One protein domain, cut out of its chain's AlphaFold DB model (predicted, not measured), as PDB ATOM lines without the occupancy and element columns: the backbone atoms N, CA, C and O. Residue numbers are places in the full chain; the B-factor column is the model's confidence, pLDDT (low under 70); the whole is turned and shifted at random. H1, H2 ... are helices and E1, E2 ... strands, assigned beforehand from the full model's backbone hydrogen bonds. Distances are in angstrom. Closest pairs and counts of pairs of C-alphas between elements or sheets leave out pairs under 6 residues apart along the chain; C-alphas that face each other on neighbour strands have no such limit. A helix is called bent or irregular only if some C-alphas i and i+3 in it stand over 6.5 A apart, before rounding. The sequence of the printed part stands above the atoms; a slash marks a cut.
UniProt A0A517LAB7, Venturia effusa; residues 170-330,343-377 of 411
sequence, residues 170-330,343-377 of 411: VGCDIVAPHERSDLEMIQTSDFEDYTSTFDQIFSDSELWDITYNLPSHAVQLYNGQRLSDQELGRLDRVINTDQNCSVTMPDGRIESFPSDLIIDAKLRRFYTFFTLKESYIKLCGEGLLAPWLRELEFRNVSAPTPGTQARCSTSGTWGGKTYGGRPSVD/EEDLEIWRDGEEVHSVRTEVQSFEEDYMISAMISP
ATOM      1  N   VAL A 170      97.740  31.707  41.430       97.50
ATOM      2  CA  VAL A 170      97.513  32.485  40.211       97.50
ATOM      3  C   VAL A 170      98.308  31.952  39.027       97.50
ATOM      4  O   VAL A 170      99.426  31.457  39.161       97.50
ATOM      5  N   GLY A 171      97.740  32.057  37.836       97.19
ATOM      6  CA  GLY A 171      98.385  31.697  36.579       97.19
ATOM      7  C   GLY A 171      98.095  32.766  35.545       97.19
ATOM      8  O   GLY A 171      96.998  33.318  35.523       97.19
ATOM      9  N   CYS A 172      99.059  33.094  34.695       98.00
ATOM     10  CA  CYS A 172      98.790  33.965  33.569       98.00
ATOM     11  C   CYS A 172      99.554  33.539  32.333       98.00
ATOM     12  O   CYS A 172     100.624  32.932  32.392       98.00
ATOM     13  N   ASP A 173      98.990  33.890  31.192       98.19
ATOM     14  CA  ASP A 173      99.665  33.728  29.930       98.19
ATOM     15  C   ASP A 173      99.331  34.868  28.970       98.19
ATOM     16  O   ASP A 173      98.303  35.529  29.115       98.19
ATOM     17  N   ILE A 174     100.243  35.148  28.043       97.88
ATOM     18  CA  ILE A 174     100.068  36.150  27.000       97.88
ATOM     19  C   ILE A 174     100.494  35.539  25.677       97.88
ATOM     20  O   ILE A 174     101.586  34.989  25.571       97.88
ATOM     21  N   VAL A 175      99.640  35.695  24.672       96.81
ATOM     22  CA  VAL A 175      99.890  35.250  23.303       96.81
ATOM     23  C   VAL A 175      99.798  36.416  22.329       96.81
ATOM     24  O   VAL A 175      99.000  37.331  22.524       96.81
ATOM     25  N   ALA A 176     100.603  36.360  21.270       93.69
ATOM     26  CA  ALA A 176     100.588  37.272  20.133       93.69
ATOM     27  C   ALA A 176     100.573  36.442  18.830       93.69
ATOM     28  O   ALA A 176     101.644  36.063  18.348       93.69
ATOM     29  N   PRO A 177      99.389  36.121  18.264       84.19
ATOM     30  CA  PRO A 177      99.245  35.261  17.088       84.19
ATOM     31  C   PRO A 177     100.091  35.707  15.891       84.19
ATOM     32  O   PRO A 177     100.663  34.873  15.202       84.19
ATOM     33  N   HIS A 178     100.237  37.019  15.689       78.62
ATOM     34  CA  HIS A 178     100.974  37.596  14.561       78.62
ATOM     35  C   HIS A 178     102.498  37.404  14.612       78.62
ATOM     36  O   HIS A 178     103.161  37.602  13.598       78.62
ATOM     37  N   GLU A 179     103.086  37.040  15.759       72.88
ATOM     38  CA  GLU A 179     104.529  36.751  15.829       72.88
ATOM     39  C   GLU A 179     104.877  35.417  15.151       72.88
ATOM     40  O   GLU A 179     106.027  35.188  14.776       72.88
ATOM     41  N   ARG A 180     103.892  34.527  14.982       71.81
ATOM     42  CA  ARG A 180     104.104  33.229  14.351       71.81
ATOM     43  C   ARG A 180     103.744  33.285  12.872       71.81
ATOM     44  O   ARG A 180     102.712  33.826  12.489       71.81
ATOM     45  N   SER A 181     104.553  32.632  12.044       77.88
ATOM     46  CA  SER A 181     104.267  32.403  10.620       77.88
ATOM     47  C   SER A 181     103.204  31.313  10.401       77.88
ATOM     48  O   SER A 181     103.264  30.561   9.432       77.88
ATOM     49  N   ASP A 182     102.228  31.187  11.302       86.50
ATOM     50  CA  ASP A 182     101.244  30.099  11.273       86.50
ATOM     51  C   ASP A 182     100.329  30.195  10.053       86.50
ATOM     52  O   ASP A 182      99.971  29.176   9.471       86.50
ATOM     53  N   LEU A 183     100.008  31.416   9.613       84.56
ATOM     54  CA  LEU A 183      99.259  31.629   8.374       84.56
ATOM     55  C   LEU A 183     100.005  31.074   7.156       84.56
ATOM     56  O   LEU A 183      99.365  30.502   6.282       84.56
ATOM     57  N   GLU A 184     101.340  31.162   7.114       86.88
ATOM     58  CA  GLU A 184     102.127  30.558   6.027       86.88
ATOM     59  C   GLU A 184     101.998  29.029   6.053       86.88
ATOM     60  O   GLU A 184     101.826  28.397   5.012       86.88
ATOM     61  N   MET A 185     102.020  28.421   7.245       87.69
ATOM     62  CA  MET A 185     101.820  26.980   7.401       87.69
ATOM     63  C   MET A 185     100.415  26.552   6.954       87.69
ATOM     64  O   MET A 185     100.284  25.609   6.168       87.69
ATOM     65  N   ILE A 186      99.383  27.277   7.391       92.44
ATOM     66  CA  ILE A 186      97.983  27.019   7.029       92.44
ATOM     67  C   ILE A 186      97.778  27.174   5.515       92.44
ATOM     68  O   ILE A 186      97.140  26.326   4.905       92.44
ATOM     69  N   GLN A 187      98.376  28.188   4.885       91.12
ATOM     70  CA  GLN A 187      98.314  28.387   3.430       91.12
ATOM     71  C   GLN A 187      98.945  27.234   2.636       91.12
ATOM     72  O   GLN A 187      98.525  26.943   1.518       91.12
ATOM     73  N   THR A 188      99.977  26.581   3.183       91.06
ATOM     74  CA  THR A 188     100.625  25.429   2.530       91.06
ATOM     75  C   THR A 188      99.911  24.094   2.756       91.06
ATOM     76  O   THR A 188     100.231  23.123   2.068       91.06
ATOM     77  N   SER A 189      98.970  24.038   3.699       93.44
ATOM     78  CA  SER A 189      98.192  22.851   4.068       93.44
ATOM     79  C   SER A 189      96.717  23.245   4.208       93.44
ATOM     80  O   SER A 189      96.114  23.674   3.225       93.44
ATOM     81  N   ASP A 190      96.156  23.140   5.408       95.62
ATOM     82  CA  ASP A 190      94.892  23.740   5.803       95.62
ATOM     83  C   ASP A 190      94.861  23.936   7.333       95.62
ATOM     84  O   ASP A 190      95.827  23.662   8.054       95.62
ATOM     85  N   PHE A 191      93.758  24.477   7.848       97.31
ATOM     86  CA  PHE A 191      93.611  24.739   9.276       97.31
ATOM     87  C   PHE A 191      93.507  23.456  10.116       97.31
ATOM     88  O   PHE A 191      93.939  23.448  11.268       97.31
ATOM     89  N   GLU A 192      92.957  22.372   9.566       97.69
ATOM     90  CA  GLU A 192      92.848  21.099  10.279       97.69
ATOM     91  C   GLU A 192      94.231  20.476  10.470       97.69
ATOM     92  O   GLU A 192      94.610  20.178  11.606       97.69
ATOM     93  N   ASP A 193      95.022  20.398   9.400       96.69
ATOM     94  CA  ASP A 193      96.409  19.943   9.437       96.69
ATOM     95  C   ASP A 193      97.227  20.762  10.446       96.69
ATOM     96  O   ASP A 193      97.929  20.184  11.280       96.69
ATOM     97  N   TYR A 194      97.078  22.094  10.457       96.25
ATOM     98  CA  TYR A 194      97.711  22.958  11.461       96.25
ATOM     99  C   TYR A 194      97.313  22.574  12.894       96.25
ATOM    100  O   TYR A 194      98.184  22.297  13.723       96.25
ATOM    101  N   THR A 195      96.012  22.514  13.201       96.69
ATOM    102  CA  THR A 195      95.539  22.187  14.560       96.69
ATOM    103  C   THR A 195      95.949  20.784  15.009       96.69
ATOM    104  O   THR A 195      96.273  20.595  16.181       96.69
ATOM    105  N   SER A 196      96.023  19.819  14.088       96.12
ATOM    106  CA  SER A 196      96.416  18.436  14.386       96.12
ATOM    107  C   SER A 196      97.834  18.320  14.956       96.12
ATOM    108  O   SER A 196      98.121  17.401  15.718       96.12
ATOM    109  N   THR A 197      98.712  19.294  14.677       95.31
ATOM    110  CA  THR A 197     100.067  19.334  15.252       95.31
ATOM    111  C   THR A 197     100.092  19.576  16.764       95.31
ATOM    112  O   THR A 197     101.128  19.384  17.402       95.31
ATOM    113  N   PHE A 198      98.950  19.957  17.346       95.31
ATOM    114  CA  PHE A 198      98.764  20.208  18.772       95.31
ATOM    115  C   PHE A 198      97.961  19.099  19.477       95.31
ATOM    116  O   PHE A 198      97.437  19.321  20.570       95.31
ATOM    117  N   ASP A 199      97.891  17.893  18.902       95.31
ATOM    118  CA  ASP A 199      97.219  16.733  19.505       95.31
ATOM    119  C   ASP A 199      97.781  16.330  20.877       95.31
ATOM    120  O   ASP A 199      97.062  15.808  21.720       95.31
ATOM    121  N   GLN A 200      99.035  16.637  21.185       93.44
ATOM    122  CA  GLN A 200      99.588  16.391  22.522       93.44
ATOM    123  C   GLN A 200      99.089  17.387  23.583       93.44
ATOM    124  O   GLN A 200      99.245  17.128  24.774       93.44
ATOM    125  N   ILE A 201      98.500  18.515  23.170       94.06
ATOM    126  CA  ILE A 201      98.072  19.611  24.054       94.06
ATOM    127  C   ILE A 201      96.548  19.651  24.199       94.06
ATOM    128  O   ILE A 201      96.034  19.872  25.298       94.06
ATOM    129  N   PHE A 202      95.821  19.450  23.104       96.94
ATOM    130  CA  PHE A 202      94.364  19.550  23.074       96.94
ATOM    131  C   PHE A 202      93.708  18.174  23.003       96.94
ATOM    132  O   PHE A 202      94.243  17.238  22.405       96.94
ATOM    133  N   SER A 203      92.532  18.057  23.619       97.19
ATOM    134  CA  SER A 203      91.692  16.870  23.459       97.19
ATOM    135  C   SER A 203      91.145  16.784  22.030       97.19
ATOM    136  O   SER A 203      91.076  17.782  21.310       97.19
ATOM    137  N   ASP A 204      90.688  15.601  21.616       97.69
ATOM    138  CA  ASP A 204      90.062  15.438  20.296       97.69
ATOM    139  C   ASP A 204      88.794  16.304  20.165       97.69
ATOM    140  O   ASP A 204      88.474  16.788  19.079       97.69
ATOM    141  N   SER A 205      88.086  16.537  21.279       97.06
ATOM    142  CA  SER A 205      86.909  17.407  21.316       97.06
ATOM    143  C   SER A 205      87.288  18.879  21.171       97.06
ATOM    144  O   SER A 205      86.614  19.603  20.442       97.06
ATOM    145  N   GLU A 206      88.354  19.328  21.840       97.94
ATOM    146  CA  GLU A 206      88.861  20.698  21.701       97.94
ATOM    147  C   GLU A 206      89.371  20.952  20.284       97.94
ATOM    148  O   GLU A 206      89.007  21.959  19.685       97.94
ATOM    149  N   LEU A 207      90.158  20.031  19.717       98.12
ATOM    150  CA  LEU A 207      90.643  20.145  18.342       98.12
ATOM    151  C   LEU A 207      89.483  20.244  17.354       98.12
ATOM    152  O   LEU A 207      89.454  21.151  16.527       98.12
ATOM    153  N   TRP A 208      88.492  19.356  17.468       97.94
ATOM    154  CA  TRP A 208      87.318  19.413  16.604       97.94
ATOM    155  C   TRP A 208      86.569  20.743  16.752       97.94
ATOM    156  O   TRP A 208      86.170  21.345  15.752       97.94
ATOM    157  N   ASP A 209      86.404  21.226  17.985       97.31
ATOM    158  CA  ASP A 209      85.726  22.487  18.255       97.31
ATOM    159  C   ASP A 209      86.477  23.688  17.663       97.31
ATOM    160  O   ASP A 209      85.885  24.487  16.932       97.31
ATOM    161  N   ILE A 210      87.782  23.789  17.917       97.62
ATOM    162  CA  ILE A 210      88.664  24.829  17.374       97.62
ATOM    163  C   ILE A 210      88.593  24.845  15.841       97.62
ATOM    164  O   ILE A 210      88.447  25.912  15.234       97.62
ATOM    165  N   THR A 211      88.657  23.671  15.217       97.94
ATOM    166  CA  THR A 211      88.740  23.530  13.760       97.94
ATOM    167  C   THR A 211      87.419  23.810  13.068       97.94
ATOM    168  O   THR A 211      87.415  24.457  12.020       97.94
ATOM    169  N   TYR A 212      86.285  23.410  13.644       97.56
ATOM    170  CA  TYR A 212      85.015  23.370  12.912       97.56
ATOM    171  C   TYR A 212      83.893  24.244  13.462       97.56
ATOM    172  O   TYR A 212      82.846  24.315  12.819       97.56
ATOM    173  N   ASN A 213      84.102  24.950  14.576       95.56
ATOM    174  CA  ASN A 213      83.118  25.893  15.102       95.56
ATOM    175  C   ASN A 213      83.704  27.295  15.276       95.56
ATOM    176  O   ASN A 213      84.888  27.493  15.564       95.56
ATOM    177  N   LEU A 214      82.828  28.285  15.133       94.69
ATOM    178  CA  LEU A 214      83.092  29.680  15.458       94.69
ATOM    179  C   LEU A 214      81.881  30.257  16.199       94.69
ATOM    180  O   LEU A 214      80.765  30.147  15.691       94.69
ATOM    181  N   PRO A 215      82.078  30.877  17.377       92.12
ATOM    182  CA  PRO A 215      81.003  31.555  18.092       92.12
ATOM    183  C   PRO A 215      80.407  32.725  17.300       92.12
ATOM    184  O   PRO A 215      81.046  33.300  16.411       92.12
ATOM    185  N   SER A 216      79.188  33.116  17.675       91.56
ATOM    186  CA  SER A 216      78.519  34.296  17.121       91.56
ATOM    187  C   SER A 216      79.407  35.540  17.260       91.56
ATOM    188  O   SER A 216      80.070  35.743  18.276       91.56
ATOM    189  N   HIS A 217      79.442  36.373  16.220       92.94
ATOM    190  CA  HIS A 217      80.234  37.605  16.130       92.94
ATOM    191  C   HIS A 217      81.765  37.434  16.138       92.94
ATOM    192  O   HIS A 217      82.487  38.435  16.247       92.94
ATOM    193  N   ALA A 218      82.281  36.211  15.966       93.00
ATOM    194  CA  ALA A 218      83.720  35.957  15.865       93.00
ATOM    195  C   ALA A 218      84.335  36.528  14.574       93.00
ATOM    196  O   ALA A 218      85.410  37.128  14.621       93.00
ATOM    197  N   VAL A 219      83.644  36.391  13.436       95.88
ATOM    198  CA  VAL A 219      84.126  36.857  12.125       95.88
ATOM    199  C   VAL A 219      83.731  38.314  11.904       95.88
ATOM    200  O   VAL A 219      82.548  38.655  11.945       95.88
ATOM    201  N   GLN A 220      84.720  39.172  11.643       94.56
ATOM    202  CA  GLN A 220      84.522  40.581  11.309       94.56
ATOM    203  C   GLN A 220      84.825  40.824   9.828       94.56
ATOM    204  O   GLN A 220      85.928  40.555   9.363       94.56
ATOM    205  N   LEU A 221      83.855  41.373   9.101       95.06
ATOM    206  CA  LEU A 221      84.017  41.793   7.711       95.06
ATOM    207  C   LEU A 221      84.847  43.084   7.606       95.06
ATOM    208  O   LEU A 221      84.941  43.865   8.555       95.06
ATOM    209  N   TYR A 222      85.367  43.385   6.411       92.12
ATOM    210  CA  TYR A 222      86.141  44.611   6.145       92.12
ATOM    211  C   TYR A 222      85.388  45.915   6.431       92.12
ATOM    212  O   TYR A 222      85.998  46.943   6.713       92.12
ATOM    213  N   ASN A 223      84.056  45.883   6.372       89.56
ATOM    214  CA  ASN A 223      83.203  47.026   6.696       89.56
ATOM    215  C   ASN A 223      82.972  47.202   8.216       89.56
ATOM    216  O   ASN A 223      82.225  48.090   8.621       89.56
ATOM    217  N   GLY A 224      83.587  46.357   9.051       90.69
ATOM    218  CA  GLY A 224      83.474  46.373  10.510       90.69
ATOM    219  C   GLY A 224      82.289  45.587  11.077       90.69
ATOM    220  O   GLY A 224      82.213  45.421  12.293       90.69
ATOM    221  N   GLN A 225      81.375  45.083  10.240       92.75
ATOM    222  CA  GLN A 225      80.246  44.271  10.700       92.75
ATOM    223  C   GLN A 225      80.727  42.894  11.171       92.75
ATOM    224  O   GLN A 225      81.590  42.281  10.544       92.75
ATOM    225  N   ARG A 226      80.156  42.399  12.274       94.50
ATOM    226  CA  ARG A 226      80.461  41.079  12.838       94.50
ATOM    227  C   ARG A 226      79.322  40.110  12.585       94.50
ATOM    228  O   ARG A 226      78.202  40.378  13.015       94.50
ATOM    229  N   LEU A 227      79.634  38.991  11.942       95.62
ATOM    230  CA  LEU A 227      78.653  37.990  11.540       95.62
ATOM    231  C   LEU A 227      78.128  37.221  12.750       95.62
ATOM    232  O   LEU A 227      78.906  36.633  13.498       95.62
ATOM    233  N   SER A 228      76.816  37.203  12.922       95.12
ATOM    234  CA  SER A 228      76.128  36.253  13.787       95.12
ATOM    235  C   SER A 228      76.290  34.818  13.277       95.12
ATOM    236  O   SER A 228      76.607  34.559  12.116       95.12
ATOM    237  N   ASP A 229      76.009  33.873  14.157       92.12
ATOM    238  CA  ASP A 229      75.898  32.440  13.903       92.12
ATOM    239  C   ASP A 229      74.912  32.103  12.766       92.12
ATOM    240  O   ASP A 229      75.188  31.230  11.942       92.12
ATOM    241  N   GLN A 230      73.805  32.843  12.648       93.50
ATOM    242  CA  GLN A 230      72.837  32.660  11.560       93.50
ATOM    243  C   GLN A 230      73.376  33.139  10.205       93.50
ATOM    244  O   GLN A 230      73.163  32.473   9.193       93.50
ATOM    245  N   GLU A 231      74.070  34.280  10.184       95.69
ATOM    246  CA  GLU A 231      74.650  34.855   8.961       95.69
ATOM    247  C   GLU A 231      75.854  34.038   8.470       95.69
ATOM    248  O   GLU A 231      76.003  33.829   7.266       95.69
ATOM    249  N   LEU A 232      76.696  33.555   9.392       96.00
ATOM    250  CA  LEU A 232      77.861  32.731   9.072       96.00
ATOM    251  C   LEU A 232      77.451  31.340   8.565       96.00
ATOM    252  O   LEU A 232      78.057  30.801   7.634       96.00
ATOM    253  N   GLY A 233      76.412  30.746   9.159       95.25
ATOM    254  CA  GLY A 233      75.899  29.438   8.768       95.25
ATOM    255  C   GLY A 233      76.988  28.362   8.791       95.25
ATOM    256  O   GLY A 233      77.659  28.170   9.798       95.25
ATOM    257  N   ARG A 234      77.164  27.646   7.669       96.00
ATOM    258  CA  ARG A 234      78.166  26.568   7.555       96.00
ATOM    259  C   ARG A 234      79.563  27.013   7.130       96.00
ATOM    260  O   ARG A 234      80.431  26.166   6.920       96.00
ATOM    261  N   LEU A 235      79.785  28.319   6.989       97.12
ATOM    262  CA  LEU A 235      81.128  28.844   6.749       97.12
ATOM    263  C   LEU A 235      82.037  28.659   7.976       97.12
ATOM    264  O   LEU A 235      83.255  28.691   7.837       97.12
ATOM    265  N   ASP A 236      81.460  28.353   9.145       95.94
ATOM    266  CA  ASP A 236      82.163  27.846  10.331       95.94
ATOM    267  C   ASP A 236      83.081  26.644  10.038       95.94
ATOM    268  O   ASP A 236      84.083  26.471  10.723       95.94
ATOM    269  N   ARG A 237      82.785  25.840   9.010       96.88
ATOM    270  CA  ARG A 237      83.558  24.652   8.611       96.88
ATOM    271  C   ARG A 237      84.661  24.913   7.588       96.88
ATOM    272  O   ARG A 237      85.317  23.965   7.164       96.88
ATOM    273  N   VAL A 238      84.842  26.149   7.131       97.44
ATOM    274  CA  VAL A 238      85.899  26.470   6.163       97.44
ATOM    275  C   VAL A 238      87.264  26.365   6.845       97.44
ATOM    276  O   VAL A 238      87.494  27.009   7.865       97.44
ATOM    277  N   ILE A 239      88.159  25.568   6.257       97.12
ATOM    278  CA  ILE A 239      89.517  25.314   6.775       97.12
ATOM    279  C   ILE A 239      90.633  25.718   5.800       97.12
ATOM    280  O   ILE A 239      91.796  25.695   6.173       97.12
ATOM    281  N   ASN A 240      90.299  26.116   4.570       96.62
ATOM    282  CA  ASN A 240      91.278  26.514   3.552       96.62
ATOM    283  C   ASN A 240      91.294  28.043   3.379       96.62
ATOM    284  O   ASN A 240      90.233  28.679   3.397       96.62
ATOM    285  N   THR A 241      92.473  28.625   3.152       94.12
ATOM    286  CA  THR A 241      92.645  30.038   2.758       94.12
ATOM    287  C   THR A 241      92.293  30.259   1.282       94.12
ATOM    288  O   THR A 241      92.022  29.303   0.550       94.12
ATOM    289  N   ASP A 242      92.261  31.522   0.840       92.38
ATOM    290  CA  ASP A 242      92.119  31.918  -0.571       92.38
ATOM    291  C   ASP A 242      90.815  31.466  -1.264       92.38
ATOM    292  O   ASP A 242      90.694  31.488  -2.494       92.38
ATOM    293  N   GLN A 243      89.793  31.082  -0.494       94.75
ATOM    294  CA  GLN A 243      88.468  30.753  -1.018       94.75
ATOM    295  C   GLN A 243      87.563  31.983  -0.972       94.75
ATOM    296  O   GLN A 243      87.484  32.677   0.037       94.75
ATOM    297  N   ASN A 244      86.816  32.250  -2.045       96.81
ATOM    298  CA  ASN A 244      85.820  33.318  -2.016       96.81
ATOM    299  C   ASN A 244      84.548  32.841  -1.298       96.81
ATOM    300  O   ASN A 244      83.852  31.948  -1.785       96.81
ATOM    301  N   CYS A 245      84.240  33.462  -0.165       97.12
ATOM    302  CA  CYS A 245      83.055  33.203   0.640       97.12
ATOM    303  C   CYS A 245      82.000  34.286   0.401       97.12
ATOM    304  O   CYS A 245      82.321  35.415   0.023       97.12
ATOM    305  N   SER A 246      80.731  33.959   0.643       96.88
ATOM    306  CA  SER A 246      79.661  34.951   0.630       96.88
ATOM    307  C   SER A 246      78.582  34.657   1.661       96.88
ATOM    308  O   SER A 246      78.273  33.502   1.951       96.88
ATOM    309  N   VAL A 247      78.005  35.723   2.213       96.75
ATOM    310  CA  VAL A 247      76.914  35.666   3.194       96.75
ATOM    311  C   VAL A 247      75.780  36.590   2.776       96.75
ATOM    312  O   VAL A 247      76.000  37.601   2.109       96.75
ATOM    313  N   THR A 248      74.557  36.235   3.167       96.19
ATOM    314  CA  THR A 248      73.386  37.105   2.995       96.19
ATOM    315  C   THR A 248      73.125  37.830   4.305       96.19
ATOM    316  O   THR A 248      72.822  37.200   5.315       96.19
ATOM    317  N   MET A 249      73.250  39.151   4.279       94.44
ATOM    318  CA  MET A 249      73.003  40.024   5.419       94.44
ATOM    319  C   MET A 249      71.487  40.163   5.685       94.44
ATOM    320  O   MET A 249      70.679  39.919   4.783       94.44
ATOM    321  N   PRO A 250      71.057  40.617   6.879       92.62
ATOM    322  CA  PRO A 250      69.639  40.725   7.242       92.62
ATOM    323  C   PRO A 250      68.848  41.711   6.372       92.62
ATOM    324  O   PRO A 250      67.631  41.598   6.249       92.62
ATOM    325  N   ASP A 251      69.536  42.673   5.753       93.62
ATOM    326  CA  ASP A 251      68.984  43.637   4.793       93.62
ATOM    327  C   ASP A 251      68.843  43.063   3.361       93.62
ATOM    328  O   ASP A 251      68.389  43.763   2.456       93.62
ATOM    329  N   GLY A 252      69.213  41.794   3.147       93.25
ATOM    330  CA  GLY A 252      69.187  41.105   1.854       93.25
ATOM    331  C   GLY A 252      70.415  41.357   0.974       93.25
ATOM    332  O   GLY A 252      70.489  40.819  -0.134       93.25
ATOM    333  N   ARG A 253      71.387  42.157   1.431       94.25
ATOM    334  CA  ARG A 253      72.660  42.376   0.735       94.25
ATOM    335  C   ARG A 253      73.515  41.111   0.782       94.25
ATOM    336  O   ARG A 253      73.570  40.432   1.802       94.25
ATOM    337  N   ILE A 254      74.214  40.819  -0.312       95.56
ATOM    338  CA  ILE A 254      75.212  39.747  -0.357       95.56
ATOM    339  C   ILE A 254      76.587  40.377  -0.167       95.56
ATOM    340  O   ILE A 254      76.992  41.222  -0.965       95.56
ATOM    341  N   GLU A 255      77.297  39.954   0.871       95.94
ATOM    342  CA  GLU A 255      78.678  40.354   1.135       95.94
ATOM    343  C   GLU A 255      79.615  39.220   0.722       95.94
ATOM    344  O   GLU A 255      79.409  38.075   1.123       95.94
ATOM    345  N   SER A 256      80.628  39.533  -0.091       96.25
ATOM    346  CA  SER A 256      81.655  38.584  -0.541       96.25
ATOM    347  C   SER A 256      82.989  38.948   0.098       96.25
ATOM    348  O   SER A 256      83.359  40.121   0.120       96.25
ATOM    349  N   PHE A 257      83.713  37.956   0.601       96.81
ATOM    350  CA  PHE A 257      84.977  38.151   1.309       96.81
ATOM    351  C   PHE A 257      85.851  36.888   1.209       96.81
ATOM    352  O   PHE A 257      85.317  35.800   0.986       96.81
ATOM    353  N   PRO A 258      87.182  37.000   1.343       96.94
ATOM    354  CA  PRO A 258      88.062  35.835   1.324       96.94
ATOM    355  C   PRO A 258      87.930  35.018   2.617       96.94
ATOM    356  O   PRO A 258      87.670  35.572   3.688       96.94
ATOM    357  N   SER A 259      88.132  33.702   2.530       96.75
ATOM    358  CA  SER A 259      88.076  32.790   3.678       96.75
ATOM    359  C   SER A 259      89.115  33.106   4.749       96.75
ATOM    360  O   SER A 259      88.926  32.721   5.895       96.75
ATOM    361  N   ASP A 260      90.150  33.874   4.421       95.31
ATOM    362  CA  ASP A 260      91.154  34.409   5.338       95.31
ATOM    363  C   ASP A 260      90.528  35.079   6.570       95.31
ATOM    364  O   ASP A 260      90.973  34.826   7.680       95.31
ATOM    365  N   LEU A 261      89.407  35.806   6.435       95.56
ATOM    366  CA  LEU A 261      88.720  36.391   7.601       95.56
ATOM    367  C   LEU A 261      88.146  35.335   8.565       95.56
ATOM    368  O   LEU A 261      88.007  35.588   9.763       95.56
ATOM    369  N   ILE A 262      87.787  34.157   8.047       96.94
ATOM    370  CA  ILE A 262      87.342  33.007   8.846       96.94
ATOM    371  C   ILE A 262      88.559  32.338   9.484       96.94
ATOM    372  O   ILE A 262      88.523  32.039  10.676       96.94
ATOM    373  N   ILE A 263      89.633  32.132   8.716       96.38
ATOM    374  CA  ILE A 263      90.873  31.516   9.205       96.38
ATOM    375  C   ILE A 263      91.517  32.374  10.301       96.38
ATOM    376  O   ILE A 263      91.872  31.836  11.344       96.38
ATOM    377  N   ASP A 264      91.557  33.697  10.151       94.38
ATOM    378  CA  ASP A 264      92.037  34.630  11.177       94.38
ATOM    379  C   ASP A 264      91.202  34.537  12.461       94.38
ATOM    380  O   ASP A 264      91.741  34.497  13.572       94.38
ATOM    381  N   ALA A 265      89.871  34.453  12.334       95.25
ATOM    382  CA  ALA A 265      88.982  34.277  13.481       95.25
ATOM    383  C   ALA A 265      89.220  32.928  14.185       95.25
ATOM    384  O   ALA A 265      89.232  32.870  15.420       95.25
ATOM    385  N   LYS A 266      89.456  31.855  13.419       96.50
ATOM    386  CA  LYS A 266      89.800  30.529  13.950       96.50
ATOM    387  C   LYS A 266      91.162  30.519  14.625       96.50
ATOM    388  O   LYS A 266      91.275  29.992  15.726       96.50
ATOM    389  N   LEU A 267      92.166  31.151  14.027       95.69
ATOM    390  CA  LEU A 267      93.504  31.255  14.596       95.69
ATOM    391  C   LEU A 267      93.477  32.063  15.899       95.69
ATOM    392  O   LEU A 267      94.029  31.636  16.911       95.69
ATOM    393  N   ARG A 268      92.740  33.180  15.940       95.31
ATOM    394  CA  ARG A 268      92.515  33.931  17.183       95.31
ATOM    395  C   ARG A 268      91.840  33.066  18.254       95.31
ATOM    396  O   ARG A 268      92.226  33.115  19.424       95.31
ATOM    397  N   ARG A 269      90.854  32.250  17.873       95.81
ATOM    398  CA  ARG A 269      90.199  31.309  18.790       95.81
ATOM    399  C   ARG A 269      91.165  30.228  19.277       95.81
ATOM    400  O   ARG A 269      91.243  30.024  20.483       95.81
ATOM    401  N   PHE A 270      91.956  29.621  18.396       97.38
ATOM    402  CA  PHE A 270      93.017  28.673  18.749       97.38
ATOM    403  C   PHE A 270      93.964  29.261  19.802       97.38
ATOM    404  O   PHE A 270      94.201  28.653  20.842       97.38
ATOM    405  N   TYR A 271      94.426  30.496  19.605       97.19
ATOM    406  CA  TYR A 271      95.296  31.160  20.573       97.19
ATOM    407  C   TYR A 271      94.600  31.513  21.890       97.19
ATOM    408  O   TYR A 271      95.262  31.566  22.924       97.19
ATOM    409  N   THR A 272      93.275  31.690  21.881       97.50
ATOM    410  CA  THR A 272      92.481  31.812  23.112       97.50
ATOM    411  C   THR A 272      92.522  30.503  23.912       97.50
ATOM    412  O   THR A 272      92.785  30.531  25.110       97.50
ATOM    413  N   PHE A 273      92.338  29.350  23.259       97.75
ATOM    414  CA  PHE A 273      92.503  28.033  23.892       97.75
ATOM    415  C   PHE A 273      93.933  27.810  24.393       97.75
ATOM    416  O   PHE A 273      94.134  27.364  25.521       97.75
ATOM    417  N   PHE A 274      94.930  28.154  23.577       96.75
ATOM    418  CA  PHE A 274      96.338  27.989  23.928       96.75
ATOM    419  C   PHE A 274      96.700  28.776  25.192       96.75
ATOM    420  O   PHE A 274      97.268  28.216  26.127       96.75
ATOM    421  N   THR A 275      96.310  30.055  25.265       97.38
ATOM    422  CA  THR A 275      96.607  30.887  26.437       97.38
ATOM    423  C   THR A 275      95.854  30.429  27.692       97.38
ATOM    424  O   THR A 275      96.390  30.527  28.792       97.38
ATOM    425  N   LEU A 276      94.650  29.857  27.544       97.50
ATOM    426  CA  LEU A 276      93.901  29.239  28.645       97.50
ATOM    427  C   LEU A 276      94.591  27.973  29.183       97.50
ATOM    428  O   LEU A 276      94.719  27.808  30.395       97.50
ATOM    429  N   LYS A 277      95.080  27.091  28.300       96.38
ATOM    430  CA  LYS A 277      95.859  25.904  28.695       96.38
ATOM    431  C   LYS A 277      97.127  26.306  29.440       96.38
ATOM    432  O   LYS A 277      97.366  25.829  30.547       96.38
ATOM    433  N   GLU A 278      97.911  27.211  28.861       95.62
ATOM    434  CA  GLU A 278      99.160  27.701  29.448       95.62
ATOM    435  C   GLU A 278      98.943  28.373  30.805       95.62
ATOM    436  O   GLU A 278      99.692  28.110  31.747       95.62
ATOM    437  N   SER A 279      97.911  29.209  30.951       96.69
ATOM    438  CA  SER A 279      97.636  29.868  32.228       96.69
ATOM    439  C   SER A 279      97.211  28.871  33.311       96.69
ATOM    440  O   SER A 279      97.668  29.009  34.447       96.69
ATOM    441  N   TYR A 280      96.451  27.820  32.979       95.75
ATOM    442  CA  TYR A 280      96.071  26.764  33.930       95.75
ATOM    443  C   TYR A 280      97.254  25.867  34.332       95.75
ATOM    444  O   TYR A 280      97.449  25.551  35.509       95.75
ATOM    445  N   ILE A 281      98.096  25.488  33.371       93.00
ATOM    446  CA  ILE A 281      99.378  24.796  33.594       93.00
ATOM    447  C   ILE A 281     100.244  25.610  34.565       93.00
ATOM    448  O   ILE A 281     100.720  25.110  35.590       93.00
ATOM    449  N   LYS A 282     100.401  26.908  34.282       93.50
ATOM    450  CA  LYS A 282     101.177  27.846  35.102       93.50
ATOM    451  C   LYS A 282     100.560  28.095  36.477       93.50
ATOM    452  O   LYS A 282     101.316  28.314  37.423       93.50
ATOM    453  N   LEU A 283      99.234  28.041  36.602       94.19
ATOM    454  CA  LEU A 283      98.515  28.087  37.878       94.19
ATOM    455  C   LEU A 283      98.920  26.896  38.758       94.19
ATOM    456  O   LEU A 283      99.370  27.098  39.886       94.19
ATOM    457  N   CYS A 284      98.837  25.677  38.212       89.69
ATOM    458  CA  CYS A 284      99.173  24.433  38.913       89.69
ATOM    459  C   CYS A 284     100.682  24.285  39.179       89.69
ATOM    460  O   CYS A 284     101.095  23.618  40.126       89.69
ATOM    461  N   GLY A 285     101.520  24.911  38.348       84.75
ATOM    462  CA  GLY A 285     102.977  24.794  38.412       84.75
ATOM    463  C   GLY A 285     103.523  23.496  37.811       84.75
ATOM    464  O   GLY A 285     104.701  23.182  37.994       84.75
ATOM    465  N   GLU A 286     102.686  22.763  37.079       72.44
ATOM    466  CA  GLU A 286     103.058  21.598  36.284       72.44
ATOM    467  C   GLU A 286     103.249  22.086  34.850       72.44
ATOM    468  O   GLU A 286     102.314  22.630  34.290       72.44
ATOM    469  N   GLY A 287     104.453  21.997  34.276       72.06
ATOM    470  CA  GLY A 287     104.711  22.483  32.909       72.06
ATOM    471  C   GLY A 287     103.981  21.676  31.820       72.06
ATOM    472  O   GLY A 287     103.273  20.722  32.115       72.06
ATOM    473  N   LEU A 288     104.232  21.991  30.543       70.19
ATOM    474  CA  LEU A 288     103.594  21.362  29.363       70.19
ATOM    475  C   LEU A 288     103.733  19.831  29.234       70.19
ATOM    476  O   LEU A 288     103.148  19.234  28.341       70.19
ATOM    477  N   LEU A 289     104.513  19.184  30.100       71.31
ATOM    478  CA  LEU A 289     104.673  17.727  30.142       71.31
ATOM    479  C   LEU A 289     103.698  17.055  31.123       71.31
ATOM    480  O   LEU A 289     103.886  15.887  31.467       71.31
ATOM    481  N   ALA A 290     102.701  17.796  31.612       80.31
ATOM    482  CA  ALA A 290     101.644  17.260  32.449       80.31
ATOM    483  C   ALA A 290     100.921  16.118  31.705       80.31
ATOM    484  O   ALA A 290     100.362  16.350  30.633       80.31
ATOM    485  N   PRO A 291     100.903  14.884  32.246       83.81
ATOM    486  CA  PRO A 291     100.299  13.741  31.559       83.81
ATOM    487  C   PRO A 291      98.778  13.870  31.417       83.81
ATOM    488  O   PRO A 291      98.201  13.135  30.632       83.81
ATOM    489  N   TRP A 292      98.167  14.788  32.177       89.62
ATOM    490  CA  TRP A 292      96.734  15.079  32.198       89.62
ATOM    491  C   TRP A 292      96.327  16.238  31.263       89.62
ATOM    492  O   TRP A 292      95.208  16.744  31.337       89.62
ATOM    493  N   LEU A 293      97.247  16.747  30.433       91.56
ATOM    494  CA  LEU A 293      97.014  17.971  29.660       91.56
ATOM    495  C   LEU A 293      95.843  17.849  28.671       91.56
ATOM    496  O   LEU A 293      95.117  18.822  28.454       91.56
ATOM    497  N   ARG A 294      95.630  16.659  28.100       95.31
ATOM    498  CA  ARG A 294      94.503  16.385  27.194       95.31
ATOM    499  C   ARG A 294      93.178  16.247  27.942       95.31
ATOM    500  O   ARG A 294      92.127  16.456  27.350       95.31
ATOM    501  N   GLU A 295      93.225  15.890  29.217       95.75
ATOM    502  CA  GLU A 295      92.073  15.720  30.097       95.75
ATOM    503  C   GLU A 295      91.578  17.052  30.672       95.75
ATOM    504  O   GLU A 295      90.434  17.122  31.116       95.75
ATOM    505  N   LEU A 296      92.412  18.100  30.659       96.50
ATOM    506  CA  LEU A 296      91.991  19.482  30.885       96.50
ATOM    507  C   LEU A 296      91.324  20.006  29.611       96.50
ATOM    508  O   LEU A 296      92.011  20.177  28.618       96.50
ATOM    509  N   GLU A 297      90.036  20.321  29.627       97.19
ATOM    510  CA  GLU A 297      89.312  20.857  28.471       97.19
ATOM    511  C   GLU A 297      88.702  22.223  28.787       97.19
ATOM    512  O   GLU A 297      88.133  22.431  29.859       97.19
ATOM    513  N   PHE A 298      88.748  23.140  27.824       96.81
ATOM    514  CA  PHE A 298      87.956  24.367  27.871       96.81
ATOM    515  C   PHE A 298      86.762  24.254  26.928       96.81
ATOM    516  O   PHE A 298      86.901  23.827  25.784       96.81
ATOM    517  N   ARG A 299      85.570  24.645  27.387       94.75
ATOM    518  CA  ARG A 299      84.342  24.583  26.573       94.75
ATOM    519  C   ARG A 299      83.702  25.955  26.439       94.75
ATOM    520  O   ARG A 299      83.946  26.841  27.254       94.75
ATOM    521  N   ASN A 300      82.924  26.132  25.368       92.31
ATOM    522  CA  ASN A 300      82.283  27.396  24.978       92.31
ATOM    523  C   ASN A 300      83.267  28.585  24.901       92.31
ATOM    524  O   ASN A 300      82.942  29.729  25.226       92.31
ATOM    525  N   VAL A 301      84.503  28.319  24.468       94.06
ATOM    526  CA  VAL A 301      85.538  29.349  24.350       94.06
ATOM    527  C   VAL A 301      85.178  30.327  23.235       94.06
ATOM    528  O   VAL A 301      85.065  29.947  22.062       94.06
ATOM    529  N   SER A 302      85.093  31.602  23.606       92.19
ATOM    530  CA  SER A 302      84.989  32.732  22.686       92.19
ATOM    531  C   SER A 302      86.245  33.591  22.754       92.19
ATOM    532  O   SER A 302      86.730  33.917  23.839       92.19
ATOM    533  N   ALA A 303      86.773  33.968  21.590       94.12
ATOM    534  CA  ALA A 303      87.910  34.874  21.520       94.12
ATOM    535  C   ALA A 303      87.461  36.301  21.871       94.12
ATOM    536  O   ALA A 303      86.494  36.792  21.277       94.12
ATOM    537  N   PRO A 304      88.146  37.005  22.789       94.38
ATOM    538  CA  PRO A 304      87.820  38.393  23.075       94.38
ATOM    539  C   PRO A 304      88.050  39.265  21.834       94.38
ATOM    540  O   PRO A 304      88.985  39.051  21.051       94.38
ATOM    541  N   THR A 305      87.198  40.277  21.648       92.62
ATOM    542  CA  THR A 305      87.329  41.207  20.519       92.62
ATOM    543  C   THR A 305      88.670  41.947  20.592       92.62
ATOM    544  O   THR A 305      89.085  42.317  21.695       92.62
ATOM    545  N   PRO A 306      89.374  42.156  19.465       92.44
ATOM    546  CA  PRO A 306      90.608  42.937  19.452       92.44
ATOM    547  C   PRO A 306      90.391  44.363  19.976       92.44
ATOM    548  O   PRO A 306      89.311  44.937  19.814       92.44
ATOM    549  N   GLY A 307      91.421  44.926  20.601       89.56
ATOM    550  CA  GLY A 307      91.544  46.362  20.824       89.56
ATOM    551  C   GLY A 307      92.072  47.064  19.569       89.56
ATOM    552  O   GLY A 307      91.916  46.583  18.448       89.56
ATOM    553  N   THR A 308      92.711  48.216  19.749       83.38
ATOM    554  CA  THR A 308      93.377  48.960  18.667       83.38
ATOM    555  C   THR A 308      94.835  49.223  18.995       83.38
ATOM    556  O   THR A 308      95.181  49.537  20.140       83.38
ATOM    557  N   GLN A 309      95.697  49.100  17.984       78.25
ATOM    558  CA  GLN A 309      97.120  49.367  18.139       78.25
ATOM    559  C   GLN A 309      97.382  50.859  18.394       78.25
ATOM    560  O   GLN A 309      96.668  51.739  17.898       78.25
ATOM    561  N   ALA A 310      98.445  51.146  19.146       72.62
ATOM    562  CA  ALA A 310      98.972  52.495  19.297       72.62
ATOM    563  C   ALA A 310      99.282  53.127  17.922       72.62
ATOM    564  O   ALA A 310     100.045  52.564  17.136       72.62
ATOM    565  N   ARG A 311      98.736  54.317  17.621       71.00
ATOM    566  CA  ARG A 311      99.089  55.087  16.410       71.00
ATOM    567  C   ARG A 311      99.438  56.520  16.767       71.00
ATOM    568  O   ARG A 311      98.600  57.202  17.346       71.00
ATOM    569  N   CYS A 312     100.624  56.971  16.340       55.25
ATOM    570  CA  CYS A 312     101.195  58.335  16.384       55.25
ATOM    571  C   CYS A 312     101.192  59.077  17.745       55.25
ATOM    572  O   CYS A 312     102.187  59.710  18.079       55.25
ATOM    573  N   SER A 313     100.112  59.019  18.524       46.59
ATOM    574  CA  SER A 313      99.907  59.672  19.820       46.59
ATOM    575  C   SER A 313      98.924  58.940  20.755       46.59
ATOM    576  O   SER A 313      98.684  59.429  21.858       46.59
ATOM    577  N   THR A 314      98.347  57.794  20.363       53.19
ATOM    578  CA  THR A 314      97.487  56.975  21.239       53.19
ATOM    579  C   THR A 314      98.258  55.797  21.826       53.19
ATOM    580  O   THR A 314      99.006  55.131  21.114       53.19
ATOM    581  N   SER A 315      98.065  55.516  23.116       67.25
ATOM    582  CA  SER A 315      98.459  54.233  23.713       67.25
ATOM    583  C   SER A 315      97.626  53.098  23.108       67.25
ATOM    584  O   SER A 315      96.499  53.334  22.662       67.25
ATOM    585  N   GLY A 316      98.172  51.878  23.090       78.94
ATOM    586  CA  GLY A 316      97.409  50.681  22.738       78.94
ATOM    587  C   GLY A 316      96.171  50.559  23.625       78.94
ATOM    588  O   GLY A 316      96.215  50.924  24.802       78.94
ATOM    589  N   THR A 317      95.052  50.115  23.058       89.06
ATOM    590  CA  THR A 317      93.786  50.037  23.796       89.06
ATOM    591  C   THR A 317      93.435  48.604  24.165       89.06
ATOM    592  O   THR A 317      93.757  47.650  23.455       89.06
ATOM    593  N   TRP A 318      92.750  48.462  25.294       94.19
ATOM    594  CA  TRP A 318      92.150  47.207  25.718       94.19
ATOM    595  C   TRP A 318      90.963  46.854  24.819       94.19
ATOM    596  O   TRP A 318      90.133  47.713  24.517       94.19
ATOM    597  N   GLY A 319      90.885  45.594  24.404       93.00
ATOM    598  CA  GLY A 319      89.732  45.048  23.694       93.00
ATOM    599  C   GLY A 319      88.732  44.381  24.637       93.00
ATOM    600  O   GLY A 319      88.667  44.685  25.832       93.00
ATOM    601  N   GLY A 320      87.938  43.468  24.080       93.19
ATOM    602  CA  GLY A 320      86.918  42.725  24.813       93.19
ATOM    603  C   GLY A 320      87.485  41.783  25.873       93.19
ATOM    604  O   GLY A 320      88.694  41.551  25.957       93.19
ATOM    605  N   LYS A 321      86.569  41.220  26.663       93.31
ATOM    606  CA  LYS A 321      86.854  40.267  27.735       93.31
ATOM    607  C   LYS A 321      85.965  39.038  27.625       93.31
ATOM    608  O   LYS A 321      84.796  39.160  27.260       93.31
ATOM    609  N   THR A 322      86.498  37.891  28.011       91.75
ATOM    610  CA  THR A 322      85.734  36.672  28.274       91.75
ATOM    611  C   THR A 322      86.075  36.143  29.661       91.75
ATOM    612  O   THR A 322      87.192  36.314  30.142       91.75
ATOM    613  N   TYR A 323      85.090  35.550  30.331       91.25
ATOM    614  CA  TYR A 323      85.189  35.108  31.722       91.25
ATOM    615  C   TYR A 323      84.718  33.669  31.840       91.25
ATOM    616  O   TYR A 323      83.810  33.276  31.105       91.25
ATOM    617  N   GLY A 324      85.287  32.924  32.784       89.12
ATOM    618  CA  GLY A 324      84.898  31.545  33.059       89.12
ATOM    619  C   GLY A 324      85.247  31.079  34.467       89.12
ATOM    620  O   GLY A 324      85.807  31.834  35.273       89.12
ATOM    621  N   GLY A 325      84.950  29.806  34.733       76.31
ATOM    622  CA  GLY A 325      85.198  29.182  36.035       76.31
ATOM    623  C   GLY A 325      84.071  29.424  37.041       76.31
ATOM    624  O   GLY A 325      84.304  29.940  38.136       76.31
ATOM    625  N   ARG A 326      82.830  29.123  36.631       70.44
ATOM    626  CA  ARG A 326      81.589  29.383  37.379       70.44
ATOM    627  C   ARG A 326      81.738  28.991  38.859       70.44
ATOM    628  O   ARG A 326      82.076  27.836  39.133       70.44
ATOM    629  N   PRO A 327      81.469  29.895  39.822       56.59
ATOM    630  CA  PRO A 327      81.497  29.534  41.231       56.59
ATOM    631  C   PRO A 327      80.366  28.541  41.512       56.59
ATOM    632  O   PRO A 327      79.226  28.750  41.093       56.59
ATOM    633  N   SER A 328      80.681  27.457  42.222       49.69
ATOM    634  CA  SER A 328      79.673  26.497  42.674       49.69
ATOM    635  C   SER A 328      78.635  27.202  43.556       49.69
ATOM    636  O   SER A 328      78.985  27.904  44.508       49.69
ATOM    637  N   VAL A 329      77.350  27.031  43.234       50.94
ATOM    638  CA  VAL A 329      76.240  27.477  44.083       50.94
ATOM    639  C   VAL A 329      76.102  26.470  45.221       50.94
ATOM    640  O   VAL A 329      75.520  25.401  45.032       50.94
ATOM    641  N   ASP A 330      76.625  26.788  46.405       42.44
ATOM    642  CA  ASP A 330      76.373  25.963  47.586       42.44
ATOM    643  C   ASP A 330      74.955  26.236  48.117       42.44
ATOM    644  O   ASP A 330      74.666  27.263  48.735       42.44
ATOM    645  N   GLU A 343      74.887  33.446  31.012       50.12
ATOM    646  CA  GLU A 343      75.818  32.362  31.311       50.12
ATOM    647  C   GLU A 343      77.261  32.904  31.219       50.12
ATOM    648  O   GLU A 343      77.616  33.695  30.340       50.12
ATOM    649  N   GLU A 344      78.094  32.606  32.219       60.12
ATOM    650  CA  GLU A 344      79.540  32.664  32.007       60.12
ATOM    651  C   GLU A 344      79.830  31.505  31.053       60.12
ATOM    652  O   GLU A 344      79.764  30.349  31.468       60.12
ATOM    653  N   ASP A 345      79.996  31.803  29.763       71.38
ATOM    654  CA  ASP A 345      80.022  30.769  28.725       71.38
ATOM    655  C   ASP A 345      81.206  29.818  28.928       71.38
ATOM    656  O   ASP A 345      81.013  28.610  28.892       71.38
ATOM    657  N   LEU A 346      82.399  30.347  29.230       91.12
ATOM    658  CA  LEU A 346      83.638  29.575  29.322       91.12
ATOM    659  C   LEU A 346      83.666  28.632  30.534       91.12
ATOM    660  O   LEU A 346      83.740  29.061  31.690       91.12
ATOM    661  N   GLU A 347      83.714  27.339  30.247       93.00
ATOM    662  CA  GLU A 347      83.805  26.274  31.244       93.00
ATOM    663  C   GLU A 347      85.216  25.679  31.272       93.00
ATOM    664  O   GLU A 347      85.890  25.601  30.240       93.00
ATOM    665  N   ILE A 348      85.640  25.229  32.453       95.06
ATOM    666  CA  ILE A 348      86.901  24.515  32.666       95.06
ATOM    667  C   ILE A 348      86.532  23.105  33.109       95.06
ATOM    668  O   ILE A 348      85.812  22.948  34.088       95.06
ATOM    669  N   TRP A 349      87.015  22.087  32.412       95.56
ATOM    670  CA  TRP A 349      86.759  20.685  32.719       95.56
ATOM    671  C   TRP A 349      88.077  19.952  32.913       95.56
ATOM    672  O   TRP A 349      89.052  20.237  32.227       95.56
ATOM    673  N   ARG A 350      88.119  19.000  33.840       94.25
ATOM    674  CA  ARG A 350      89.261  18.114  34.040       94.25
ATOM    675  C   ARG A 350      88.760  16.719  34.371       94.25
ATOM    676  O   ARG A 350      87.885  16.574  35.215       94.25
ATOM    677  N   ASP A 351      89.303  15.706  33.702       94.38
ATOM    678  CA  ASP A 351      88.946  14.299  33.943       94.38
ATOM    679  C   ASP A 351      87.425  14.035  33.818       94.38
ATOM    680  O   ASP A 351      86.860  13.157  34.469       94.38
ATOM    681  N   GLY A 352      86.747  14.806  32.958       92.31
ATOM    682  CA  GLY A 352      85.300  14.720  32.744       92.31
ATOM    683  C   GLY A 352      84.436  15.420  33.799       92.31
ATOM    684  O   GLY A 352      83.214  15.331  33.701       92.31
ATOM    685  N   GLU A 353      85.027  16.141  34.753       93.38
ATOM    686  CA  GLU A 353      84.326  16.933  35.770       93.38
ATOM    687  C   GLU A 353      84.577  18.437  35.581       93.38
ATOM    688  O   GLU A 353      85.674  18.853  35.208       93.38
ATOM    689  N   GLU A 354      83.566  19.270  35.832       92.00
ATOM    690  CA  GLU A 354      83.720  20.727  35.760       92.00
ATOM    691  C   GLU A 354      84.530  21.245  36.965       92.00
ATOM    692  O   GLU A 354      84.272  20.912  38.125       92.00
ATOM    693  N   VAL A 355      85.533  22.077  36.691       92.75
ATOM    694  CA  VAL A 355      86.426  22.679  37.681       92.75
ATOM    695  C   VAL A 355      85.844  24.012  38.146       92.75
ATOM    696  O   VAL A 355      85.939  25.030  37.464       92.75
ATOM    697  N   HIS A 356      85.307  24.023  39.365       89.88
ATOM    698  CA  HIS A 356      84.738  25.223  40.000       89.88
ATOM    699  C   HIS A 356      85.711  25.966  40.930       89.88
ATOM    700  O   HIS A 356      85.371  27.004  41.494       89.88
ATOM    701  N   SER A 357      86.917  25.430  41.134       90.81
ATOM    702  CA  SER A 357      87.918  25.991  42.053       90.81
ATOM    703  C   SER A 357      88.787  27.084  41.425       90.81
ATOM    704  O   SER A 357      89.624  27.663  42.119       90.81
ATOM    705  N   VAL A 358      88.612  27.381  40.137       93.62
ATOM    706  CA  VAL A 358      89.445  28.324  39.384       93.62
ATOM    707  C   VAL A 358      88.555  29.311  38.652       93.62
ATOM    708  O   VAL A 358      87.608  28.910  37.991       93.62
ATOM    709  N   ARG A 359      88.897  30.596  38.731       93.44
ATOM    710  CA  ARG A 359      88.301  31.681  37.943       93.44
ATOM    711  C   ARG A 359      89.248  32.095  36.843       93.44
ATOM    712  O   ARG A 359      90.452  32.122  37.078       93.44
ATOM    713  N   THR A 360      88.716  32.480  35.687       95.06
ATOM    714  CA  THR A 360      89.529  32.954  34.560       95.06
ATOM    715  C   THR A 360      88.942  34.196  33.894       95.06
ATOM    716  O   THR A 360      87.726  34.314  33.750       95.06
ATOM    717  N   GLU A 361      89.815  35.106  33.460       95.62
ATOM    718  CA  GLU A 361      89.519  36.190  32.516       95.62
ATOM    719  C   GLU A 361      90.507  36.092  31.344       95.62
ATOM    720  O   GLU A 361      91.712  35.943  31.558       95.62
ATOM    721  N   VAL A 362      90.016  36.209  30.109       96.81
ATOM    722  CA  VAL A 362      90.845  36.474  28.927       96.81
ATOM    723  C   VAL A 362      90.503  37.854  28.396       96.81
ATOM    724  O   VAL A 362      89.343  38.138  28.099       96.81
ATOM    725  N   GLN A 363      91.502  38.718  28.252       96.69
ATOM    726  CA  GLN A 363      91.322  40.069  27.733       96.69
ATOM    727  C   GLN A 363      92.263  40.339  26.562       96.69
ATOM    728  O   GLN A 363      93.444  39.991  26.606       96.69
ATOM    729  N   SER A 364      91.749  40.993  25.522       96.62
ATOM    730  CA  SER A 364      92.586  41.464  24.416       96.62
ATOM    731  C   SER A 364      93.321  42.752  24.773       96.62
ATOM    732  O   SER A 364      92.745  43.649  25.395       96.62
ATOM    733  N   PHE A 365      94.538  42.904  24.268       95.44
ATOM    734  CA  PHE A 365      95.273  44.164  24.280       95.44
ATOM    735  C   PHE A 365      95.808  44.461  22.879       95.44
ATOM    736  O   PHE A 365      96.371  43.582  22.229       95.44
ATOM    737  N   GLU A 366      95.615  45.694  22.404       92.75
ATOM    738  CA  GLU A 366      95.855  46.062  21.004       92.75
ATOM    739  C   GLU A 366      95.127  45.102  20.039       92.75
ATOM    740  O   GLU A 366      94.118  44.487  20.391       92.75
ATOM    741  N   GLU A 367      95.589  45.001  18.799       88.69
ATOM    742  CA  GLU A 367      94.984  44.123  17.791       88.69
ATOM    743  C   GLU A 367      95.359  42.647  18.047       88.69
ATOM    744  O   GLU A 367      94.540  41.731  17.882       88.69
ATOM    745  N   ASP A 368      96.561  42.426  18.581       88.38
ATOM    746  CA  ASP A 368      97.243  41.140  18.457       88.38
ATOM    747  C   ASP A 368      97.339  40.365  19.762       88.38
ATOM    748  O   ASP A 368      97.448  39.148  19.730       88.38
ATOM    749  N   TYR A 369      97.292  41.016  20.921       95.44
ATOM    750  CA  TYR A 369      97.562  40.318  22.171       95.44
ATOM    751  C   TYR A 369      96.277  39.802  22.803       95.44
ATOM    752  O   TYR A 369      95.240  40.472  22.802       95.44
ATOM    753  N   MET A 370      96.367  38.618  23.397       97.25
ATOM    754  CA  MET A 370      95.373  38.101  24.334       97.25
ATOM    755  C   MET A 370      96.092  37.660  25.596       97.25
ATOM    756  O   MET A 370      97.145  37.028  25.525       97.25
ATOM    757  N   ILE A 371      95.529  38.026  26.742       98.19
ATOM    758  CA  ILE A 371      96.112  37.759  28.050       98.19
ATOM    759  C   ILE A 371      95.092  36.978  28.865       98.19
ATOM    760  O   ILE A 371      93.999  37.483  29.120       98.19
ATOM    761  N   SER A 372      95.453  35.764  29.277       98.12
ATOM    762  CA  SER A 372      94.683  34.969  30.228       98.12
ATOM    763  C   SER A 372      95.220  35.174  31.643       98.12
ATOM    764  O   SER A 372      96.430  35.167  31.866       98.12
ATOM    765  N   ALA A 373      94.316  35.344  32.604       97.94
ATOM    766  CA  ALA A 373      94.609  35.359  34.030       97.94
ATOM    767  C   ALA A 373      93.673  34.389  34.751       97.94
ATOM    768  O   ALA A 373      92.459  34.454  34.569       97.94
ATOM    769  N   MET A 374      94.240  33.529  35.592       97.31
ATOM    770  CA  MET A 374      93.525  32.550  36.400       97.31
ATOM    771  C   MET A 374      93.847  32.715  37.876       97.31
ATOM    772  O   MET A 374      94.997  32.987  38.223       97.31
ATOM    773  N   ILE A 375      92.841  32.547  38.736       96.25
ATOM    774  CA  ILE A 375      92.966  32.664  40.195       96.25
ATOM    775  C   ILE A 375      92.178  31.543  40.875       96.25
ATOM    776  O   ILE A 375      91.048  31.241  40.489       96.25
ATOM    777  N   SER A 376      92.773  30.950  41.904       94.12
ATOM    778  CA  SER A 376      92.160  29.989  42.819       94.12
ATOM    779  C   SER A 376      92.485  30.388  44.263       94.12
ATOM    780  O   SER A 376      93.601  30.848  44.499       94.12
ATOM    781  N   PRO A 377      91.573  30.214  45.233       92.88
ATOM    782  CA  PRO A 377      90.158  29.860  45.082       92.88
ATOM    783  C   PRO A 377      89.303  30.998  44.469       92.88
ATOM    784  O   PRO A 377      89.712  32.162  44.462       92.88
TER     785      PRO A 377
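AT A GLANCE: This is residues 170 to 330 and 343 to 377 of the 411 residues of a protein of Venturia effusa (UniProt A0A517LAB7). One long helix, H5, runs through the middle of the model, with a twisted four-stranded sheet, E1 E8 E7 E5, covering one side of it and the short helices H2 and H3 and the small strand pair E4 E6 on other sides. Beyond the sheet, near the first residues of H5, the hairpin E2 E3 and the helix H4 pack together. The printed part has 196 residues with five named helices and eight named strands, in the order E1 H1 H2 H3 H4 E2 E3 H5 E4 E5 E6 E7 E8; the three sheets are antiparallel and the class is mixed, helices and strands. It is compact, with a radius of gyration of the C-alphas of 17.1 A, and spans 49 by 41 by 36 A.

IN THESE COORDINATES: E1, residues 170 to 175, begins at C-alpha 170 (97.513, 32.485, 40.211) and is 17.3 A long. H1 holds residues 182 to 188, H2 191 to 196, H3 204 to 212 and H4 229 to 237. H4 is irregular: C-alphas 231 and 234 are 9.1 A apart. E2, residues 244 to 248, and E3, 254 to 258, precede H5, residues 260 to 284, which runs 35.9 A from C-alpha 260 (91.154, 34.409, 5.338). E4 holds residues 296 to 299, E5 318 to 324 (18.8 A), E6 347 to 350, E7 359 to 365 (19.8 A) and E8 369 to 376 (23.7 A), ending at C-alpha 376 (92.160, 29.989, 42.819).

HOW THE PARTS SIT: H5 is on one face of the sheet E1 E8 E7 E5, two layers, at a height of 8.6 A, over E1 and E8; its closest C-alphas to E1 are Leu 283 and Gly 171, 3.8 A. N 173 and O 372 join E1 and E8 within hydrogen-bond range at 2.9 A, as do N 363 and O 371 for the hairpin E7 E8 at 2.9 A, and N 322 and O 362 for E5 and E7 at 2.9 A. H3, the hub, touches H5 with residues 266 to 270 of H5 alone, Ile 210 and Phe 270 closest by C-alphas at 6.0 A, a shallow tilt of 29 degrees, opposite ways. H2 and H3 form a helical hairpin, at 11 degrees. H1 touches H2, Ile 186 to Tyr 194, C-alphas 6.0 A. H3 and H4 only just touch, with 3 pairs of C-alphas within 8 A, Tyr 212 and Arg 237 closest at 4.7 A. The C-alphas of Glu 231 in H4 and Val 247 in E2 are 6.2 A apart; N 245 and O 257 of the hairpin E2 E3 are 2.8 A apart. E4 and E6 pair by N 297 and O 349, 2.8 A. In H1, H2, H3 and H5 every O i to N i+4 pair is within hydrogen-bond range; H4 has 1 of 5, and 2 of 6 O i to N i+3 pairs.

THE WHOLE: The farthest C-alphas, Gly 252 and Gly 285, are 52.4 A apart. Residues 331 to 342 are not printed; C-alphas 330 and 343 are 17.5 A apart. The links H3 to H4, H5 to E4 and E4 to E5 are long. The mean pLDDT of the printed part is 90.7; residues 312 to 315, 327 to 330 and 343 to 344 are under 70.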